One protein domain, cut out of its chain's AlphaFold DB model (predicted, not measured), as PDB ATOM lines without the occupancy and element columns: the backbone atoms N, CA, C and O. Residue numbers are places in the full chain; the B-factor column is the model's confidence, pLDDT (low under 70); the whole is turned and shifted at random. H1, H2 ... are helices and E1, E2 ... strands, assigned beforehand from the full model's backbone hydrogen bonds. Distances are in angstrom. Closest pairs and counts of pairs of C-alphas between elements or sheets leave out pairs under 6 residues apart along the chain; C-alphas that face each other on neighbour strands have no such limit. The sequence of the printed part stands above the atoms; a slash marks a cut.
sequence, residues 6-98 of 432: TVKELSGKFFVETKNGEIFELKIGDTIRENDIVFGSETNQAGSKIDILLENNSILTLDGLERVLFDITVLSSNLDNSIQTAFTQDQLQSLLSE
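This is residues 6 to 98 of the 432 residues of an uncharacterized protein of Aliarcobacter cryaerophilus (UniProt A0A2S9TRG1). What shape does the backbone make? Two small antiparallel sheets, ordered E1 - E5 - E6 and E3 - E2 - E4 - E7, stand partly face to face with their strands crossed and come close at one end; the short helix H1 sits by the other end, and an arm leads from it to H2. Residues 88 to 94, of which 89 to 94 belong to H2, stick out from the body. What is it built of? The 93 printed residues hold seven named strands, E1 to E7, then two named helices, H1 and H2; the class is mixed, helices and strands, with 44 residues, under half, in named elements. How large is it? It is compact, with a radius of gyration of the C-alphas of 13.5 A and spans of 40 by 31 by 25 A.

Which strands neighbour the first one's sheet partner? E1, residues 6 to 11, is antiparallel to the inner strand E5, residues 49 to 53, at 164 degrees, with N 8 and O 51 2.8 A apart, within hydrogen-bond range. E5 forms an antiparallel hairpin with E6, residues 59 to 63, at 160 degrees, with N 52 and O 60 2.8 A apart. How is the other sheet joined? E2, residues 14 to 17, and E3, residues 23 to 25, form an antiparallel hairpin at 155 degrees, with N 16 and O 24 2.8 A apart. E2 is also antiparallel to E4, residues 37 to 40, at 155 degrees, with N 15 and O 39 2.8 A apart. E4 and the edge strand E7, residues 67 to 69, are antiparallel at 167 degrees, with N 68 and O 38 2.8 A apart. Where do the sheets come near each other? The closest C-alphas of E2 and E5 are those of Phe 14 and Ile 50, 7.5 A apart, and those of E4 and E6 are Gly 40 and Asp 63, 7.3 A apart. How do the helices stand? H1, residues 72 to 76, and H2, residues 89 to 97, are not on either sheet, and H2 is apart from H1 and from E1 to E7. In H1 and H2 every O i to N i+4 pair is within hydrogen-bond range.

Where does the first strand run? E1 goes 14.8 A from C-alpha 6 at (312.042, 268.249, 232.775) to C-alpha 11. How long are later elements? E5 measures 13.3 A, E6 13.0 A and H2 12.1 A, ending at C-alpha 97 at (277.132, 282.546, 231.174).

How far does it reach? The two C-alphas farthest apart, those of Gly 29 and Ser 97, are 41.0 A apart. Is it continuous and sure? The printed part has no cut, and the long links are E3 to E4 and H1 to H2. Residues 72 to 98 have pLDDT under 70.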
ATOM      1  N   THR A   6     311.189 267.744 231.685       88.94
ATOM      2  CA  THR A   6     312.042 268.249 232.775       88.94
ATOM      3  C   THR A   6     311.479 269.538 233.348       88.94
ATOM      4  O   THR A   6     311.107 270.437 232.598       88.94
ATOM      5  N   VAL A   7     311.454 269.668 234.672       91.44
ATOM      6  CA  VAL A   7     311.047 270.913 235.333       91.44
ATOM      7  C   VAL A   7     312.078 272.005 235.045       91.44
ATOM      8  O   VAL A   7     313.256 271.863 235.378       91.44
ATOM      9  N   LYS A   8     311.641 273.104 234.430       90.19
ATOM     10  CA  LYS A   8     312.498 274.223 234.023       90.19
ATOM     11  C   LYS A   8     312.487 275.351 235.048       90.19
ATOM     12  O   LYS A   8     313.549 275.816 235.452       90.19
ATOM     13  N   GLU A   9     311.301 275.780 235.462       89.50
ATOM     14  CA  GLU A   9     311.116 276.807 236.489       89.50
ATOM     15  C   GLU A   9     310.034 276.358 237.467       89.50
ATOM     16  O   GLU A   9     309.114 275.626 237.108       89.50
ATOM     17  N   LEU A  10     310.168 276.765 238.726       91.56
ATOM     18  CA  LEU A  10     309.261 276.368 239.793       91.56
ATOM     19  C   LEU A  10     309.146 277.503 240.809       91.56
ATOM     20  O   LEU A  10     310.148 277.962 241.358       91.56
ATOM     21  N   SER A  11     307.916 277.944 241.047       91.69
ATOM     22  CA  SER A  11     307.549 278.948 242.041       91.69
ATOM     23  C   SER A  11     306.396 278.409 242.881       91.69
ATOM     24  O   SER A  11     305.276 278.307 242.390       91.69
ATOM     25  N   GLY A  12     306.672 278.050 244.134       90.25
ATOM     26  CA  GLY A  12     305.732 277.354 245.019       90.25
ATOM     27  C   GLY A  12     306.165 275.913 245.287       90.25
ATOM     28  O   GLY A  12     307.320 275.555 245.068       90.25
ATOM     29  N   LYS A  13     305.247 275.093 245.796       93.56
ATOM     30  CA  LYS A  13     305.447 273.664 246.056       93.56
ATOM     31  C   LYS A  13     304.592 272.837 245.115       93.56
ATOM     32  O   LYS A  13     303.370 272.984 245.097       93.56
ATOM     33  N   PHE A  14     305.240 271.956 244.369       94.75
ATOM     34  CA  PHE A  14     304.594 271.037 243.444       94.75
ATOM     35  C   PHE A  14     305.030 269.617 243.748       94.75
ATOM     36  O   PHE A  14     306.133 269.380 244.242       94.75
ATOM     37  N   PHE A  15     304.153 268.678 243.438       94.56
ATOM     38  CA  PHE A  15     304.358 267.267 243.672       94.56
ATOM     39  C   PHE A  15     304.071 266.482 242.404       94.56
ATOM     40  O   PHE A  15     303.291 266.909 241.554       94.56
ATOM     41  N   VAL A  16     304.699 265.320 242.306       94.56
ATOM     42  CA  VAL A  16     304.418 264.317 241.291       94.56
ATOM     43  C   VAL A  16     303.979 263.034 241.977       94.56
ATOM     44  O   VAL A  16     304.670 262.524 242.854       94.56
ATOM     45  N   GLU A  17     302.818 262.526 241.593       93.88
ATOM     46  CA  GLU A  17     302.340 261.194 241.933       93.88
ATOM     47  C   GLU A  17     302.674 260.265 240.768       93.88
ATOM     48  O   GLU A  17     302.192 260.435 239.650       93.88
ATOM     49  N   THR A  18     303.547 259.299 241.023       90.56
ATOM     50  CA  THR A  18     303.934 258.309 240.017       90.56
ATOM     51  C   THR A  18     302.796 257.333 239.745       90.56
ATOM     52  O   THR A  18     301.902 257.158 240.571       90.56
ATOM     53  N   LYS A  19     302.880 256.577 238.645       85.31
ATOM     54  CA  LYS A  19     301.940 255.478 238.339       85.31
ATOM     55  C   LYS A  19     301.699 254.489 239.501       85.31
ATOM     56  O   LYS A  19     300.661 253.835 239.548       85.31
ATOM     57  N   ASN A  20     302.653 254.356 240.422       87.12
ATOM     58  CA  ASN A  20     302.551 253.463 241.577       87.12
ATOM     59  C   ASN A  20     301.863 254.115 242.796       87.12
ATOM     60  O   ASN A  20     301.774 253.478 243.844       87.12
ATOM     61  N   GLY A  21     301.417 255.370 242.683       87.31
ATOM     62  CA  GLY A  21     300.836 256.159 243.772       87.31
ATOM     63  C   GLY A  21     301.866 256.763 244.732       87.31
ATOM     64  O   GLY A  21     301.503 257.269 245.791       87.31
ATOM     65  N   GLU A  22     303.164 256.693 244.412       93.12
ATOM     66  CA  GLU A  22     304.205 257.326 245.229       93.12
ATOM     67  C   GLU A  22     304.296 258.817 244.903       93.12
ATOM     68  O   GLU A  22     304.392 259.176 243.727       93.12
ATOM     69  N   ILE A  23     304.299 259.662 245.937       93.94
ATOM     70  CA  ILE A  23     304.301 261.122 245.813       93.94
ATOM     71  C   ILE A  23     305.684 261.680 246.155       93.94
ATOM     72  O   ILE A  23     306.221 261.409 247.231       93.94
ATOM     73  N   PHE A  24     306.226 262.513 245.269       93.94
ATOM     74  CA  PHE A  24     307.504 263.202 245.448       93.94
ATOM     75  C   PHE A  24     307.342 264.705 245.249       93.94
ATOM     76  O   PHE A  24     306.589 265.141 244.385       93.94
ATOM     77  N   GLU A  25     308.055 265.510 246.036       94.75
ATOM     78  CA  GLU A  25     308.142 266.957 245.806       94.75
ATOM     79  C   GLU A  25     309.053 267.232 244.607       94.75
ATOM     80  O   GLU A  25     310.190 266.757 244.574       94.75
ATOM     81  N   LEU A  26     308.550 268.002 243.642       93.75
ATOM     82  CA  LEU A  26     309.267 268.371 242.429       93.75
ATOM     83  C   LEU A  26     310.242 269.519 242.683       93.75
ATOM     84  O   LEU A  26     309.933 270.505 243.354       93.75
ATOM     85  N   LYS A  27     311.415 269.416 242.065       94.56
ATOM     86  CA  LYS A  27     312.456 270.441 242.032       94.56
ATOM     87  C   LYS A  27     312.834 270.762 240.595       94.56
ATOM     88  O   LYS A  27     312.600 269.992 239.668       94.56
ATOM     89  N   ILE A  28     313.456 271.923 240.412       93.69
ATOM     90  CA  ILE A  28     314.001 272.321 239.113       93.69
ATOM     91  C   ILE A  28     315.035 271.280 238.667       93.69
ATOM     92  O   ILE A  28     315.960 270.962 239.415       93.69
ATOM     93  N   GLY A  29     314.879 270.777 237.445       89.81
ATOM     94  CA  GLY A  29     315.699 269.713 236.872       89.81
ATOM     95  C   GLY A  29     315.145 268.299 237.066       89.81
ATOM     96  O   GLY A  29     315.692 267.371 236.471       89.81
ATOM     97  N   ASP A  30     314.070 268.117 237.838       91.94
ATOM     98  CA  ASP A  30     313.455 266.801 237.999       91.94
ATOM     99  C   ASP A  30     312.749 266.357 236.718       91.94
ATOM    100  O   ASP A  30     312.230 267.166 235.942       91.94
ATOM    101  N   THR A  31     312.749 265.044 236.495       89.88
ATOM    102  CA  THR A  31     312.118 264.416 235.335       89.88
ATOM    103  C   THR A  31     310.731 263.905 235.687       89.88
ATOM    104  O   THR A  31     310.579 263.175 236.664       89.88
ATOM    105  N   ILE A  32     309.756 264.203 234.833       89.12
ATOM    106  CA  ILE A  32     308.398 263.661 234.906       89.12
ATOM    107  C   ILE A  32     308.238 262.615 233.799       89.12
ATOM    108  O   ILE A  32     308.783 262.761 232.699       89.12
ATOM    109  N   ARG A  33     307.549 261.514 234.108       87.94
ATOM    110  CA  ARG A  33     307.346 260.394 233.187       87.94
ATOM    111  C   ARG A  33     305.896 260.330 232.731       87.94
ATOM    112  O   ARG A  33     304.986 260.896 233.325       87.94
ATOM    113  N   GLU A  34     305.691 259.586 231.656       85.19
ATOM    114  CA  GLU A  34     304.358 259.272 231.158       85.19
ATOM    115  C   GLU A  34     303.517 258.540 232.222       85.19
ATOM    116  O   GLU A  34     303.955 257.539 232.801       85.19
ATOM    117  N   ASN A  35     302.270 258.984 232.376       86.62
ATOM    118  CA  ASN A  35     301.275 258.592 233.377       86.62
ATOM    119  C   ASN A  35     301.541 259.083 234.805       86.62
ATOM    120  O   ASN A  35     300.850 258.643 235.724       86.62
ATOM    121  N   ASP A  36     302.506 259.974 235.004       90.50
ATOM    122  CA  ASP A  36     302.647 260.662 236.281       90.50
ATOM    123  C   ASP A  36     301.624 261.806 236.381       90.50
ATOM    124  O   ASP A  36     301.254 262.427 235.381       90.50
ATOM    125  N   ILE A  37     301.167 262.103 237.594       90.38
ATOM    126  CA  ILE A  37     300.254 263.213 237.868       90.38
ATOM    127  C   ILE A  37     301.025 264.308 238.587       90.38
ATOM    128  O   ILE A  37     301.514 264.093 239.693       90.38
ATOM    129  N   VAL A  38     301.102 265.495 237.996       92.19
ATOM    130  CA  VAL A  38     301.698 266.668 238.644       92.19
ATOM    131  C   VAL A  38     300.598 267.518 239.243       92.19
ATOM    132  O   VAL A  38     299.586 267.769 238.591       92.19
ATOM    133  N   PHE A  39     300.791 267.967 240.476       92.00
ATOM    134  CA  PHE A  39     299.841 268.841 241.151       92.00
ATOM    135  C   PHE A  39     300.524 269.819 242.101       92.00
ATOM    136  O   PHE A  39     301.577 269.535 242.675       92.00
ATOM    137  N   GLY A  40     299.922 270.992 242.262       91.81
ATOM    138  CA  GLY A  40     300.373 271.997 243.217       91.81
ATOM    139  C   GLY A  40     299.880 271.747 244.648       91.81
ATOM    140  O   GLY A  40     298.888 271.059 244.884       91.81
ATOM    141  N   SER A  41     300.594 272.293 245.633       91.25
ATOM    142  CA  SER A  41     300.158 272.312 247.033       91.25
ATOM    143  C   SER A  41     298.997 273.283 247.245       91.25
ATOM    144  O   SER A  41     299.063 274.419 246.793       91.25
ATOM    145  N   GLU A  42     298.028 272.918 248.086       86.88
ATOM    146  CA  GLU A  42     296.980 273.840 248.568       86.88
ATOM    147  C   GLU A  42     297.541 275.071 249.305       86.88
ATOM    148  O   GLU A  42     296.871 276.090 249.440       86.88
ATOM    149  N   THR A  43     298.790 275.002 249.782       88.25
ATOM    150  CA  THR A  43     299.470 276.123 250.455       88.25
ATOM    151  C   THR A  43     300.107 277.127 249.493       88.25
ATOM    152  O   THR A  43     300.685 278.123 249.937       88.25
ATOM    153  N   ASN A  44     300.038 276.875 248.185       90.12
ATOM    154  CA  ASN A  44     300.589 277.767 247.178       90.12
ATOM    155  C   ASN A  44     299.825 279.094 247.137       90.12
ATOM    156  O   ASN A  44     298.598 279.142 247.175       90.12
ATOM    157  N   GLN A  45     300.566 280.195 247.027       86.31
ATOM    158  CA  GLN A  45     299.972 281.515 246.839       86.31
ATOM    159  C   GLN A  45     299.435 281.669 245.414       86.31
ATOM    160  O   GLN A  45     299.943 281.037 244.482       86.31
ATOM    161  N   ALA A  46     298.469 282.571 245.232       77.38
ATOM    162  CA  ALA A  46     298.026 282.994 243.907       77.38
ATOM    163  C   ALA A  46     299.230 283.486 243.076       77.38
ATOM    164  O   ALA A  46     299.978 284.358 243.520       77.38
ATOM    165  N   GLY A  47     299.434 282.899 241.893       81.81
ATOM    166  CA  GLY A  47     300.590 283.162 241.024       81.81
ATOM    167  C   GLY A  47     301.778 282.207 241.204       81.81
ATOM    168  O   GLY A  47     302.780 282.346 240.499       81.81
ATOM    169  N   SER A  48     301.686 281.233 242.116       90.94
ATOM    170  CA  SER A  48     302.587 280.073 242.109       90.94
ATOM    171  C   SER A  48     302.387 279.300 240.811       90.94
ATOM    172  O   SER A  48     301.249 279.117 240.387       90.94
ATOM    173  N   LYS A  49     303.477 278.865 240.185       92.81
ATOM    174  CA  LYS A  49     303.450 278.177 238.894       92.81
ATOM    175  C   LYS A  49     304.664 277.280 238.709       92.81
ATOM    176  O   LYS A  49     305.720 277.528 239.301       92.81
ATOM    177  N   ILE A  50     304.522 276.270 237.867       91.25
ATOM    178  CA  ILE A  50     305.607 275.387 237.443       91.25
ATOM    179  C   ILE A  50     305.666 275.361 235.920       91.25
ATOM    180  O   ILE A  50     304.651 275.160 235.264       91.25
ATOM    181  N   ASP A  51     306.866 275.544 235.375       90.56
ATOM    182  CA  ASP A  51     307.135 275.460 233.943       90.56
ATOM    183  C   ASP A  51     307.871 274.152 233.654       90.56
ATOM    184  O   ASP A  51     308.980 273.912 234.145       90.56
ATOM    185  N   ILE A  52     307.265 273.305 232.831       89.88
ATOM    186  CA  ILE A  52     307.748 271.968 232.497       89.88
ATOM    187  C   ILE A  52     308.136 271.955 231.023       89.88
ATOM    188  O   ILE A  52     307.320 272.218 230.143       89.88
ATOM    189  N   LEU A  53     309.403 271.652 230.751       87.75
ATOM    190  CA  LEU A  53     309.926 271.510 229.402       87.75
ATOM    191  C   LEU A  53     309.547 270.135 228.851       87.75
ATOM    192  O   LEU A  53     309.990 269.102 229.362       87.75
ATOM    193  N   LEU A  54     308.742 270.145 227.797       84.62
ATOM    194  CA  LEU A  54     308.337 268.967 227.044       84.62
ATOM    195  C   LEU A  54     309.419 268.573 226.020       84.62
ATOM    196  O   LEU A  54     310.282 269.374 225.657       84.62
ATOM    197  N   GLU A  55     309.368 267.337 225.515       81.19
ATOM    198  CA  GLU A  55     310.364 266.834 224.550       81.19
ATOM    199  C   GLU A  55     310.362 267.567 223.202       81.19
ATOM    200  O   GLU A  55     311.374 267.592 222.506       81.19
ATOM    201  N   ASN A  56     309.237 268.177 222.830       75.94
ATOM    202  CA  ASN A  56     309.104 269.010 221.634       75.94
ATOM    203  C   ASN A  56     309.650 270.440 221.834       75.94
ATOM    204  O   ASN A  56     309.399 271.306 221.001       75.94
ATOM    205  N   ASN A  57     310.387 270.690 222.923       79.00
ATOM    206  CA  ASN A  57     310.865 272.000 223.371       79.00
ATOM    207  C   ASN A  57     309.758 273.004 223.750       79.00
ATOM    208  O   ASN A  57     310.068 274.169 224.014       79.00
ATOM    209  N   SER A  58     308.495 272.581 223.819       80.06
ATOM    210  CA  SER A  58     307.405 273.408 224.338       80.06
ATOM    211  C   SER A  58     307.456 273.476 225.863       80.06
ATOM    212  O   SER A  58     307.984 272.582 226.527       80.06
ATOM    213  N   ILE A  59     306.916 274.554 226.428       83.62
ATOM    214  CA  ILE A  59     306.824 274.745 227.875       83.62
ATOM    215  C   ILE A  59     305.358 274.615 228.263       83.62
ATOM    216  O   ILE A  59     304.525 275.356 227.752       83.62
ATOM    217  N   LEU A  60     305.068 273.684 229.164       84.94
ATOM    218  CA  LEU A  60     303.779 273.579 229.829       84.94
ATOM    219  C   LEU A  60     303.865 274.311 231.166       84.94
ATOM    220  O   LEU A  60     304.661 273.926 232.022       84.94
ATOM    221  N   THR A  61     303.052 275.346 231.337       88.62
ATOM    222  CA  THR A  61     302.918 276.060 232.609       88.62
ATOM    223  C   THR A  61     301.681 275.551 233.335       88.62
ATOM    224  O   THR A  61     300.606 275.544 232.742       88.62
ATOM    225  N   LEU A  62     301.839 275.133 234.592       87.12
ATOM    226  CA  LEU A  62     300.731 274.774 235.479       87.12
ATOM    227  C   LEU A  62     300.646 275.766 236.633       87.12
ATOM    228  O   LEU A  62     301.673 276.122 237.225       87.12
ATOM    229  N   ASP A  63     299.429 276.162 236.981       87.56
ATOM    230  CA  ASP A  63     299.169 277.034 238.121       87.56
ATOM    231  C   ASP A  63     299.246 276.275 239.455       87.56
ATOM    232  O   ASP A  63     299.138 275.051 239.546       87.56
ATOM    233  N   GLY A  64     299.434 277.025 240.543       83.00
ATOM    234  CA  GLY A  64     299.739 276.506 241.879       83.00
ATOM    235  C   GLY A  64     298.707 275.574 242.509       83.00
ATOM    236  O   GLY A  64     299.038 274.947 243.511       83.00
ATOM    237  N   LEU A  65     297.498 275.485 241.958       81.88
ATOM    238  CA  LEU A  65     296.420 274.609 242.430       81.88
ATOM    239  C   LEU A  65     296.002 273.570 241.378       81.88
ATOM    240  O   LEU A  65     295.132 272.745 241.644       81.88
ATOM    241  N   GLU A  66     296.595 273.610 240.186       83.00
ATOM    242  CA  GLU A  66     296.228 272.711 239.100       83.00
ATOM    243  C   GLU A  66     296.789 271.306 239.314       83.00
ATOM    244  O   GLU A  66     297.803 271.099 239.988       83.00
ATOM    245  N   ARG A  67     296.102 270.332 238.711       88.25
ATOM    246  CA  ARG A  67     296.462 268.915 238.694       88.25
ATOM    247  C   ARG A  67     296.350 268.396 237.267       88.25
ATOM    248  O   ARG A  67     295.277 268.466 236.677       88.25
ATOM    249  N   VAL A  68     297.439 267.850 236.734       87.75
ATOM    250  CA  VAL A  68     297.528 267.386 235.343       87.75
ATOM    251  C   VAL A  68     298.152 265.999 235.277       87.75
ATOM    252  O   VAL A  68     299.194 265.739 235.878       87.75
ATOM    253  N   LEU A  69     297.506 265.107 234.526       88.62
ATOM    254  CA  LEU A  69     298.019 263.784 234.183       88.62
ATOM    255  C   LEU A  69     298.877 263.887 232.918       88.62
ATOM    256  O   LEU A  69     298.375 264.273 231.870       88.62
ATOM    257  N   PHE A  70     300.144 263.493 232.995       84.06
ATOM    258  CA  PHE A  70     301.063 263.510 231.858       84.06
ATOM    259  C   PHE A  70     300.857 262.287 230.967       84.06
ATOM    260  O   PHE A  70     301.601 261.311 231.043       84.06
ATOM    261  N   ASP A  71     299.839 262.328 230.117       80.50
ATOM    262  CA  ASP A  71     299.575 261.294 229.122       80.50
ATOM    263  C   ASP A  71     300.098 261.677 227.726       80.50
ATOM    264  O   ASP A  71     300.668 262.749 227.495       80.50
ATOM    265  N   ILE A  72     299.890 260.785 226.756       68.00
ATOM    266  CA  ILE A  72     300.254 261.039 225.363       68.00
ATOM    267  C   ILE A  72     299.637 262.330 224.818       68.00
ATOM    268  O   ILE A  72     300.248 262.923 223.942       68.00
ATOM    269  N   THR A  73     298.483 262.799 225.300       68.75
ATOM    270  CA  THR A  73     297.837 264.018 224.795       68.75
ATOM    271  C   THR A  73     298.574 265.263 225.271       68.75
ATOM    272  O   THR A  73     298.875 266.120 224.446       68.75
ATOM    273  N   VAL A  74     298.989 265.320 226.542       68.81
ATOM    274  CA  VAL A  74     299.866 266.379 227.084       68.81
ATOM    275  C   VAL A  74     301.224 266.398 226.389       68.81
ATOM    276  O   VAL A  74     301.786 267.456 226.127       68.81
ATOM    277  N   LEU A  75     301.749 265.218 226.060       63.12
ATOM    278  CA  LEU A  75     303.083 265.070 225.483       63.12
ATOM    279  C   LEU A  75     303.123 265.253 223.957       63.12
ATOM    280  O   LEU A  75     304.175 265.593 223.415       63.12
ATOM    281  N   SER A  76     302.014 264.997 223.254       57.34
ATOM    282  CA  SER A  76     301.925 265.059 221.785       57.34
ATOM    283  C   SER A  76     301.222 266.299 221.258       57.34
ATOM    284  O   SER A  76     301.366 266.616 220.074       57.34
ATOM    285  N   SER A  77     300.483 267.023 222.100       52.62
ATOM    286  CA  SER A  77     299.917 268.286 221.661       52.62
ATOM    287  C   SER A  77     301.032 269.322 221.548       52.62
ATOM    288  O   SER A  77     301.793 269.606 222.474       52.62
ATOM    289  N   ASN A  78     301.118 269.921 220.365       47.88
ATOM    290  CA  ASN A  78     301.513 271.314 220.261       47.88
ATOM    291  C   ASN A  78     300.455 272.094 221.051       47.88
ATOM    292  O   ASN A  78     299.480 272.560 220.466       47.88
ATOM    293  N   LEU A  79     300.566 272.112 222.386       52.25
ATOM    294  CA  LEU A  79     299.762 272.987 223.217       52.25
ATOM    295  C   LEU A  79     300.189 274.407 222.857       52.25
ATOM    296  O   LEU A  79     301.088 274.982 223.465       52.25
ATOM    297  N   ASP A  80     299.533 274.979 221.854       47.16
ATOM    298  CA  ASP A  80     299.214 276.389 221.932       47.16
ATOM    299  C   ASP A  80     298.536 276.581 223.297       47.16
ATOM    300  O   ASP A  80     297.696 275.769 223.687       47.16
ATOM    301  N   ASN A  81     299.004 277.578 224.050       46.12
ATOM    302  CA  ASN A  81     298.813 277.818 225.491       46.12
ATOM    303  C   ASN A  81     297.348 277.974 225.984       46.12
ATOM    304  O   ASN A  81     297.083 278.783 226.868       46.12
ATOM    305  N   SER A  82     296.371 277.277 225.412       46.38
ATOM    306  CA  SER A  82     294.945 277.538 225.592       46.38
ATOM    307  C   SER A  82     294.074 276.315 225.873       46.38
ATOM    308  O   SER A  82     292.885 276.509 226.103       46.38
ATOM    309  N   ILE A  83     294.586 275.074 225.859       46.03
ATOM    310  CA  ILE A  83     293.687 273.898 225.878       46.03
ATOM    311  C   ILE A  83     294.078 272.792 226.858       46.03
ATOM    312  O   ILE A  83     293.825 271.638 226.548       46.03
ATOM    313  N   GLN A  84     294.651 273.082 228.032       47.06
ATOM    314  CA  GLN A  84     294.715 272.071 229.110       47.06
ATOM    315  C   GLN A  84     294.439 272.614 230.515       47.06
ATOM    316  O   GLN A  84     294.979 272.128 231.502       47.06
ATOM    317  N   THR A  85     293.520 273.569 230.628       54.28
ATOM    318  CA  THR A  85     292.811 273.767 231.895       54.28
ATOM    319  C   THR A  85     291.794 272.644 232.042       54.28
ATOM    320  O   THR A  85     290.859 272.540 231.244       54.28
ATOM    321  N   ALA A  86     291.968 271.790 233.050       50.78
ATOM    322  CA  ALA A  86     290.885 270.948 233.532       50.78
ATOM    323  C   ALA A  86     289.755 271.885 233.980       50.78
ATOM    324  O   ALA A  86     289.847 272.506 235.036       50.78
ATOM    325  N   PHE A  87     288.739 272.057 233.131       50.41
ATOM    326  CA  PHE A  87     287.655 272.984 233.413       50.41
ATOM    327  C   PHE A  87     286.935 272.540 234.686       50.41
ATOM    328  O   PHE A  87     286.353 271.454 234.734       50.41
ATOM    329  N   THR A  88     286.957 273.374 235.721       54.53
ATOM    330  CA  THR A  88     286.064 273.176 236.861       54.53
ATOM    331  C   THR A  88     284.624 273.449 236.417       54.53
ATOM    332  O   THR A  88     284.380 274.206 235.474       54.53
ATOM    333  N   GLN A  89     283.639 272.832 237.078       54.03
ATOM    334  CA  GLN A  89     282.218 273.053 236.770       54.03
ATOM    335  C   GLN A  89     281.857 274.551 236.776       54.03
ATOM    336  O   GLN A  89     281.077 275.005 235.939       54.03
ATOM    337  N   ASP A  90     282.498 275.326 237.651       54.41
ATOM    338  CA  ASP A  90     282.319 276.774 237.760       54.41
ATOM    339  C   ASP A  90     282.939 277.534 236.576       54.41
ATOM    340  O   ASP A  90     282.353 278.498 236.086       54.41
ATOM    341  N   GLN A  91     284.082 277.079 236.048       59.50
ATOM    342  CA  GLN A  91     284.681 277.635 234.827       59.50
ATOM    343  C   GLN A  91     283.823 277.338 233.591       59.50
ATOM    344  O   GLN A  91     283.666 278.209 232.736       59.50
ATOM    345  N   LEU A  92     283.210 276.150 233.515       62.25
ATOM    346  CA  LEU A  92     282.245 275.819 232.460       62.25
ATOM    347  C   LEU A  92     280.987 276.679 232.560       62.25
ATOM    348  O   LEU A  92     280.519 277.192 231.546       62.25
ATOM    349  N   GLN A  93     280.453 276.875 233.768       58.28
ATOM    350  CA  GLN A  93     279.304 277.755 233.968       58.28
ATOM    351  C   GLN A  93     279.640 279.206 233.630       58.28
ATOM    352  O   GLN A  93     278.824 279.858 232.987       58.28
ATOM    353  N   SER A  94     280.832 279.696 233.974       61.56
ATOM    354  CA  SER A  94     281.290 281.044 233.615       61.56
ATOM    355  C   SER A  94     281.426 281.223 232.100       61.56
ATOM    356  O   SER A  94     280.954 282.218 231.560       61.56
ATOM    357  N   LEU A  95     281.993 280.243 231.390       61.84
ATOM    358  CA  LEU A  95     282.090 280.264 229.925       61.84
ATOM    359  C   LEU A  95     280.718 280.204 229.240       61.84
ATOM    360  O   LEU A  95     280.535 280.794 228.180       61.84
ATOM    361  N   LEU A  96     279.753 279.508 229.847       63.12
ATOM    362  CA  LEU A  96     278.387 279.391 229.330       63.12
ATOM    363  C   LEU A  96     277.506 280.605 229.674       63.12
ATOM    364  O   LEU A  96     276.490 280.833 229.018       63.12
ATOM    365  N   SER A  97     277.869 281.362 230.712       62.69
ATOM    366  CA  SER A  97     277.132 282.546 231.174       62.69
ATOM    367  C   SER A  97     277.709 283.866 230.664       62.69
ATOM    368  O   SER A  97     277.021 284.887 230.734       62.69
ATOM    369  N   GLU A  98     278.902 283.861 230.067       57.75
ATOM    370  CA  GLU A  98     279.363 284.974 229.243       57.75
ATOM    371  C   GLU A  98     278.679 284.935 227.866       57.75
ATOM    372  O   GLU A  98     278.891 283.993 227.098       57.75
TER     373      GLU A  98